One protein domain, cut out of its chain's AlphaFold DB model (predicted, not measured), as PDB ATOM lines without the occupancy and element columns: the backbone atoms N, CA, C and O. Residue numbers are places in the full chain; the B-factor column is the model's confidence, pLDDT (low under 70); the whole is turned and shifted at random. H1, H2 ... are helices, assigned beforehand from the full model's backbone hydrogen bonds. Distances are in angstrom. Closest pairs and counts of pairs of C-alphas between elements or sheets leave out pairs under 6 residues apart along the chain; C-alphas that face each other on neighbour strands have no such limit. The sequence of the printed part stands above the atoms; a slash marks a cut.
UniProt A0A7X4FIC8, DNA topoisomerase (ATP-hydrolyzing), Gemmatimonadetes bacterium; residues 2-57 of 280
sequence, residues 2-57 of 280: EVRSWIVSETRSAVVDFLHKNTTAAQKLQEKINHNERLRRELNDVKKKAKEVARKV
ATOM      1  N   GLU A   2     183.545 125.439 129.367       72.81
ATOM      2  CA  GLU A   2     183.499 124.665 130.631       72.81
ATOM      3  C   GLU A   2     182.177 123.943 130.929       72.81
ATOM      4  O   GLU A   2     182.190 122.803 131.385       72.81
ATOM      5  N   VAL A   3     181.029 124.549 130.619       78.12
ATOM      6  CA  VAL A   3     179.717 123.975 130.980       78.12
ATOM      7  C   VAL A   3     179.424 122.663 130.240       78.12
ATOM      8  O   VAL A   3     178.810 121.750 130.779       78.12
ATOM      9  N   ARG A   4     179.907 122.522 129.000       87.25
ATOM     10  CA  ARG A   4     179.651 121.331 128.179       87.25
ATOM     11  C   ARG A   4     180.296 120.075 128.766       87.25
ATOM     12  O   ARG A   4     179.734 118.994 128.632       87.25
ATOM     13  N   SER A   5     181.473 120.206 129.379       90.31
ATOM     14  CA  SER A   5     182.266 119.055 129.823       90.31
ATOM     15  C   SER A   5     181.564 118.278 130.938       90.31
ATOM     16  O   SER A   5     181.354 117.071 130.800       90.31
ATOM     17  N   TRP A   6     181.125 118.972 131.992       90.06
ATOM     18  CA  TRP A   6     180.475 118.316 133.125       90.06
ATOM     19  C   TRP A   6     179.089 117.775 132.751       90.06
ATOM     20  O   TRP A   6     178.774 116.647 133.116       90.06
ATOM     21  N   ILE A   7     178.313 118.497 131.929       93.38
ATOM     22  CA  ILE A   7     177.000 118.026 131.454       93.38
ATOM     23  C   ILE A   7     177.142 116.736 130.645       93.38
ATOM     24  O   ILE A   7     176.391 115.786 130.863       93.38
ATOM     25  N   VAL A   8     178.100 116.675 129.714       93.25
ATOM     26  CA  VAL A   8     178.322 115.469 128.902       93.25
ATOM     27  C   VAL A   8     178.752 114.297 129.784       93.25
ATOM     28  O   VAL A   8     178.262 113.188 129.583       93.25
ATOM     29  N   SER A   9     179.632 114.536 130.760       93.62
ATOM     30  CA  SER A   9     180.077 113.503 131.701       93.62
ATOM     31  C   SER A   9     178.920 112.956 132.539       93.62
ATOM     32  O   SER A   9     178.720 111.742 132.590       93.62
ATOM     33  N   GLU A  10     178.120 113.842 133.132       96.06
ATOM     34  CA  GLU A  10     176.994 113.472 133.993       96.06
ATOM     35  C   GLU A  10     175.909 112.731 133.205       96.06
ATOM     36  O   GLU A  10     175.469 111.646 133.586       96.06
ATOM     37  N   THR A  11     175.552 113.261 132.031       95.19
ATOM     38  CA  THR A  11     174.573 112.632 131.132       95.19
ATOM     39  C   THR A  11     175.043 111.245 130.707       95.19
ATOM     40  O   THR A  11     174.261 110.297 130.708       95.19
ATOM     41  N   ARG A  12     176.330 111.095 130.368       94.25
ATOM     42  CA  ARG A  12     176.907 109.796 130.006       94.25
ATOM     43  C   ARG A  12     176.786 108.801 131.155       94.25
ATOM     44  O   ARG A  12     176.354 107.679 130.911       94.25
ATOM     45  N   SER A  13     177.156 109.212 132.367       95.56
ATOM     46  CA  SER A  13     177.081 108.368 133.561       95.56
ATOM     47  C   SER A  13     175.650 107.878 133.793       95.56
ATOM     48  O   SER A  13     175.406 106.673 133.820       95.56
ATOM     49  N   ALA A  14     174.684 108.801 133.816       95.94
ATOM     50  CA  ALA A  14     173.272 108.488 134.026       95.94
ATOM     51  C   ALA A  14     172.695 107.549 132.951       95.94
ATOM     52  O   ALA A  14     171.953 106.617 133.268       95.94
ATOM     53  N   VAL A  15     173.052 107.759 131.678       93.94
ATOM     54  CA  VAL A  15     172.615 106.896 130.567       93.94
ATOM     55  C   VAL A  15     173.200 105.490 130.695       93.94
ATOM     56  O   VAL A  15     172.467 104.518 130.520       93.94
ATOM     57  N   VAL A  16     174.489 105.359 131.016       94.50
ATOM     58  CA  VAL A  16     175.133 104.047 131.215       94.50
ATOM     59  C   VAL A  16     174.460 103.292 132.360       94.50
ATOM     60  O   VAL A  16     174.080 102.132 132.195       94.50
ATOM     61  N   ASP A  17     174.249 103.969 133.484       95.75
ATOM     62  CA  ASP A  17     173.589 103.403 134.658       95.75
ATOM     63  C   ASP A  17     172.170 102.916 134.345       95.75
ATOM     64  O   ASP A  17     171.783 101.810 134.730       95.75
ATOM     65  N   PHE A  18     171.395 103.720 133.614       95.62
ATOM     66  CA  PHE A  18     170.042 103.360 133.196       95.62
ATOM     67  C   PHE A  18     170.027 102.133 132.278       95.62
ATOM     68  O   PHE A  18     169.235 101.214 132.494       95.62
ATOM     69  N   LEU A  19     170.906 102.089 131.272       94.06
ATOM     70  CA  LEU A  19     170.949 100.990 130.303       94.06
ATOM     71  C   LEU A  19     171.407  99.671 130.940       94.06
ATOM     72  O   LEU A  19     170.887  98.618 130.574       94.06
ATOM     73  N   HIS A  20     172.311  99.707 131.925       93.25
ATOM     74  CA  HIS A  20     172.685  98.511 132.686       93.25
ATOM     75  C   HIS A  20     171.552  98.006 133.584       93.25
ATOM     76  O   HIS A  20     171.345  96.797 133.687       93.25
ATOM     77  N   LYS A  21     170.797  98.914 134.215       95.38
ATOM     78  CA  LYS A  21     169.656  98.556 135.076       95.38
ATOM     79  C   LYS A  21     168.443  98.080 134.272       95.38
ATOM     80  O   LYS A  21     167.627  97.328 134.798       95.38
ATOM     81  N   ASN A  22     168.314  98.498 133.012       94.12
ATOM     82  CA  ASN A  22     167.173  98.182 132.155       94.12
ATOM     83  C   ASN A  22     167.612  97.502 130.849       94.12
ATOM     84  O   ASN A  22     167.646  98.107 129.774       94.12
ATOM     85  N   THR A  23     167.914  96.206 130.945       92.25
ATOM     86  CA  THR A  23     168.402  95.380 129.829       92.25
ATOM     87  C   THR A  23     167.419  95.299 128.660       92.25
ATOM     88  O   THR A  23     167.842  95.295 127.506       92.25
ATOM     89  N   THR A  24     166.108  95.310 128.921       92.62
ATOM     90  CA  THR A  24     165.077  95.317 127.870       92.62
ATOM     91  C   THR A  24     165.095  96.613 127.057       92.62
ATOM     92  O   THR A  24     165.023  96.578 125.827       92.62
ATOM     93  N   ALA A  25     165.206  97.771 127.720       84.75
ATOM     94  CA  ALA A  25     165.342  99.055 127.034       84.75
ATOM     95  C   ALA A  25     166.671  99.141 126.268       84.75
ATOM     96  O   ALA A  25     166.689  99.621 125.133       84.75
ATOM     97  N   ALA A  26     167.757  98.624 126.851       90.94
ATOM     98  CA  ALA A  26     169.067  98.582 126.211       90.94
ATOM     99  C   ALA A  26     169.067  97.746 124.923       90.94
ATOM    100  O   ALA A  26     169.551  98.227 123.901       90.94
ATOM    101  N   GLN A  27     168.459  96.555 124.933       86.81
ATOM    102  CA  GLN A  27     168.327  95.710 123.738       86.81
ATOM    103  C   GLN A  27     167.534  96.407 122.629       86.81
ATOM    104  O   GLN A  27     168.025  96.518 121.506       86.81
ATOM    105  N   LYS A  28     166.362  96.976 122.948       78.06
ATOM    106  CA  LYS A  28     165.553  97.734 121.973       78.06
ATOM    107  C   LYS A  28     166.316  98.918 121.378       78.06
ATOM    108  O   LYS A  28     166.219  99.194 120.181       78.06
ATOM    109  N   LEU A  29     167.074  99.638 122.206       79.31
ATOM    110  CA  LEU A  29     167.885 100.762 121.751       79.31
ATOM    111  C   LEU A  29     169.030 100.286 120.848       79.31
ATOM    112  O   LEU A  29     169.259 100.877 119.794       79.31
ATOM    113  N   GLN A  30     169.713  99.204 121.222       84.19
ATOM    114  CA  GLN A  30     170.811  98.618 120.457       84.19
ATOM    115  C   GLN A  30     170.349  98.092 119.094       84.19
ATOM    116  O   GLN A  30     171.001  98.355 118.086       84.19
ATOM    117  N   GLU A  31     169.203  97.414 119.033       75.81
ATOM    118  CA  GLU A  31     168.585  96.982 117.775       75.81
ATOM    119  C   GLU A  31     168.289  98.173 116.861       75.81
ATOM    120  O   GLU A  31     168.665  98.159 115.687       75.81
ATOM    121  N   LYS A  32     167.699  99.245 117.408       59.78
ATOM    122  CA  LYS A  32     167.427 100.480 116.661       59.78
ATOM    123  C   LYS A  32     168.713 101.147 116.166       59.78
ATOM    124  O   LYS A  32     168.757 101.605 115.025       59.78
ATOM    125  N   ILE A  33     169.761 101.195 116.992       74.38
ATOM    126  CA  ILE A  33     171.075 101.737 116.615       74.38
ATOM    127  C   ILE A  33     171.680 100.914 115.476       74.38
ATOM    128  O   ILE A  33     172.032 101.487 114.449       74.38
ATOM    129  N   ASN A  34     171.734  99.588 115.612       74.25
ATOM    130  CA  ASN A  34     172.303  98.689 114.606       74.25
ATOM    131  C   ASN A  34     171.517  98.725 113.289       74.25
ATOM    132  O   ASN A  34     172.108  98.707 112.210       74.25
ATOM    133  N   HIS A  35     170.189  98.799 113.363       57.72
ATOM    134  CA  HIS A  35     169.329  98.958 112.194       57.72
ATOM    135  C   HIS A  35     169.611 100.284 111.474       57.72
ATOM    136  O   HIS A  35     169.863 100.294 110.269       57.72
ATOM    137  N   ASN A  36     169.671 101.392 112.221       52.94
ATOM    138  CA  ASN A  36     170.025 102.703 111.677       52.94
ATOM    139  C   ASN A  36     171.447 102.729 111.102       52.94
ATOM    140  O   ASN A  36     171.688 103.378 110.085       52.94
ATOM    141  N   GLU A  37     172.396 102.034 111.726       64.38
ATOM    142  CA  GLU A  37     173.766 101.932 111.234       64.38
ATOM    143  C   GLU A  37     173.837 101.137 109.926       64.38
ATOM    144  O   GLU A  37     174.484 101.589 108.981       64.38
ATOM    145  N   ARG A  38     173.136  99.999 109.828       66.69
ATOM    146  CA  ARG A  38     173.032  99.220 108.582       66.69
ATOM    147  C   ARG A  38     172.418 100.046 107.463       66.69
ATOM    148  O   ARG A  38     173.026 100.146 106.404       66.69
ATOM    149  N   LEU A  39     171.305 100.731 107.730       58.44
ATOM    150  CA  LEU A  39     170.691 101.653 106.773       58.44
ATOM    151  C   LEU A  39     171.675 102.742 106.323       58.44
ATOM    152  O   LEU A  39     171.793 103.014 105.132       58.44
ATOM    153  N   ARG A  40     172.436 103.341 107.250       66.75
ATOM    154  CA  ARG A  40     173.471 104.338 106.918       66.75
ATOM    155  C   ARG A  40     174.611 103.747 106.091       66.75
ATOM    156  O   ARG A  40     175.066 104.409 105.163       66.75
ATOM    157  N   ARG A  41     175.079 102.535 106.402       68.12
ATOM    158  CA  ARG A  41     176.137 101.845 105.644       68.12
ATOM    159  C   ARG A  41     175.674 101.485 104.239       68.12
ATOM    160  O   ARG A  41     176.369 101.818 103.289       68.12
ATOM    161  N   GLU A  42     174.487 100.905 104.098       65.12
ATOM    162  CA  GLU A  42     173.887 100.602 102.796       65.12
ATOM    163  C   GLU A  42     173.698 101.877 101.968       65.12
ATOM    164  O   GLU A  42     174.070 101.918 100.798       65.12
ATOM    165  N   LEU A  43     173.219 102.961 102.587       63.78
ATOM    166  CA  LEU A  43     173.148 104.270 101.941       63.78
ATOM    167  C   LEU A  43     174.531 104.791 101.543       63.78
ATOM    168  O   LEU A  43     174.657 105.346 100.458       63.78
ATOM    169  N   ASN A  44     175.563 104.612 102.366       70.44
ATOM    170  CA  ASN A  44     176.928 105.050 102.064       70.44
ATOM    171  C   ASN A  44     177.583 104.230 100.945       70.44
ATOM    172  O   ASN A  44     178.280 104.803 100.109       70.44
ATOM    173  N   ASP A  45     177.344 102.924 100.882       68.81
ATOM    174  CA  ASP A  45     177.848 102.068  99.806       68.81
ATOM    175  C   ASP A  45     177.110 102.334  98.492       68.81
ATOM    176  O   ASP A  45     177.730 102.388  97.427       68.81
ATOM    177  N   VAL A  46     175.800 102.585  98.558       66.75
ATOM    178  CA  VAL A  46     175.020 103.034  97.402       66.75
ATOM    179  C   VAL A  46     175.460 104.428  96.957       66.75
ATOM    180  O   VAL A  46     175.645 104.634  95.760       66.75
ATOM    181  N   LYS A  47     175.711 105.355  97.893       66.94
ATOM    182  CA  LYS A  47     176.311 106.667  97.612       66.94
ATOM    183  C   LYS A  47     177.661 106.515  96.926       66.94
ATOM    184  O   LYS A  47     177.859 107.128  95.889       66.94
ATOM    185  N   LYS A  48     178.575 105.693  97.454       72.06
ATOM    186  CA  LYS A  48     179.904 105.466  96.862       72.06
ATOM    187  C   LYS A  48     179.802 104.920  95.444       72.06
ATOM    188  O   LYS A  48     180.367 105.514  94.533       72.06
ATOM    189  N   LYS A  49     179.033 103.845  95.245       70.00
ATOM    190  CA  LYS A  49     178.846 103.232  93.921       70.00
ATOM    191  C   LYS A  49     178.199 104.201  92.938       70.00
ATOM    192  O   LYS A  49     178.640 104.304  91.799       70.00
ATOM    193  N   ALA A  50     177.183 104.942  93.369       65.38
ATOM    194  CA  ALA A  50     176.525 105.901  92.498       65.38
ATOM    195  C   ALA A  50     177.401 107.133  92.215       65.38
ATOM    196  O   ALA A  50     177.407 107.620  91.090       65.38
ATOM    197  N   LYS A  51     178.224 107.569  93.175       66.75
ATOM    198  CA  LYS A  51     179.234 108.623  92.998       66.75
ATOM    199  C   LYS A  51     180.343 108.198  92.044       66.75
ATOM    200  O   LYS A  51     180.797 109.014  91.254       66.75
ATOM    201  N   GLU A  52     180.772 106.939  92.074       70.81
ATOM    202  CA  GLU A  52     181.727 106.392  91.103       70.81
ATOM    203  C   GLU A  52     181.145 106.345  89.689       70.81
ATOM    204  O   GLU A  52     181.835 106.704  88.736       70.81
ATOM    205  N   VAL A  53     179.878 105.946  89.547       64.19
ATOM    206  CA  VAL A  53     179.170 105.965  88.258       64.19
ATOM    207  C   VAL A  53     179.004 107.401  87.760       64.19
ATOM    208  O   VAL A  53     179.340 107.677  86.615       64.19
ATOM    209  N   ALA A  54     178.589 108.332  88.616       61.25
ATOM    210  CA  ALA A  54     178.371 109.719  88.224       61.25
ATOM    211  C   ALA A  54     179.677 110.499  87.972       61.25
ATOM    212  O   ALA A  54     179.752 111.279  87.026       61.25
ATOM    213  N   ARG A  55     180.754 110.244  88.735       62.84
ATOM    214  CA  ARG A  55     182.091 110.824  88.477       62.84
ATOM    215  C   ARG A  55     182.681 110.378  87.145       62.84
ATOM    216  O   ARG A  55     183.438 111.135  86.547       62.84
ATOM    217  N   LYS A  56     182.356 109.167  86.684       60.47
ATOM    218  CA  LYS A  56     182.790 108.678  85.368       60.47
ATOM    219  C   LYS A  56     182.108 109.412  84.209       60.47
ATOM    220  O   LYS A  56     182.627 109.346  83.102       60.47
ATOM    221  N   VAL A  57     180.985 110.098  84.449       53.69
ATOM    222  CA  VAL A  57     180.161 110.686  83.383       53.69
ATOM    223  C   VAL A  57     180.590 112.107  82.998       53.69
ATOM    224  O   VAL A  57     180.452 112.439  81.828       53.69
TER     225      VAL A  57
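This is residues 2 to 57 of the 280 residues of the protein "DNA topoisomerase (ATP-hydrolyzing)" of Gemmatimonadetes bacterium (UniProt A0A7X4FIC8). Two long helices, H2 and the shorter H1, meet at their ends and make an open corner, like an L, with both arms standing free over most of their length. The printed part has 56 residues with two named helices, H1 then H2, and no named strand; its class is all helix. It is extended, with a radius of gyration of the C-alphas of 18.4 A, and only just flat, spanning 52 by 35 by 7 A.

H2, residues 23 to 55, and H1, residues 2 to 21, touch only at the corner by their tight link, and only just, with 3 pairs of C-alphas within 8 A. The closest C-alphas are those of Leu 19 and Ala 26, 5.1 A apart. The helices run opposite ways at a steep tilt of 62 degrees. Every O i to N i+4 pair is within hydrogen-bond range in H2, and 15 of 16 in H1.

H2 is 46.2 A long from first to last C-alpha, ending at C-alpha 55 (182.091, 110.824, 88.477). H1 is 29.9 A long, from C-alpha 2 (183.499, 124.665, 130.631).

The C-alphas farthest apart, of Lys 21 and Val 57, are 54.1 A apart. The printed part has no cut. Mean pLDDT is 92 in H1 and 71 in H2; residues 35 to 43 are among those under 70.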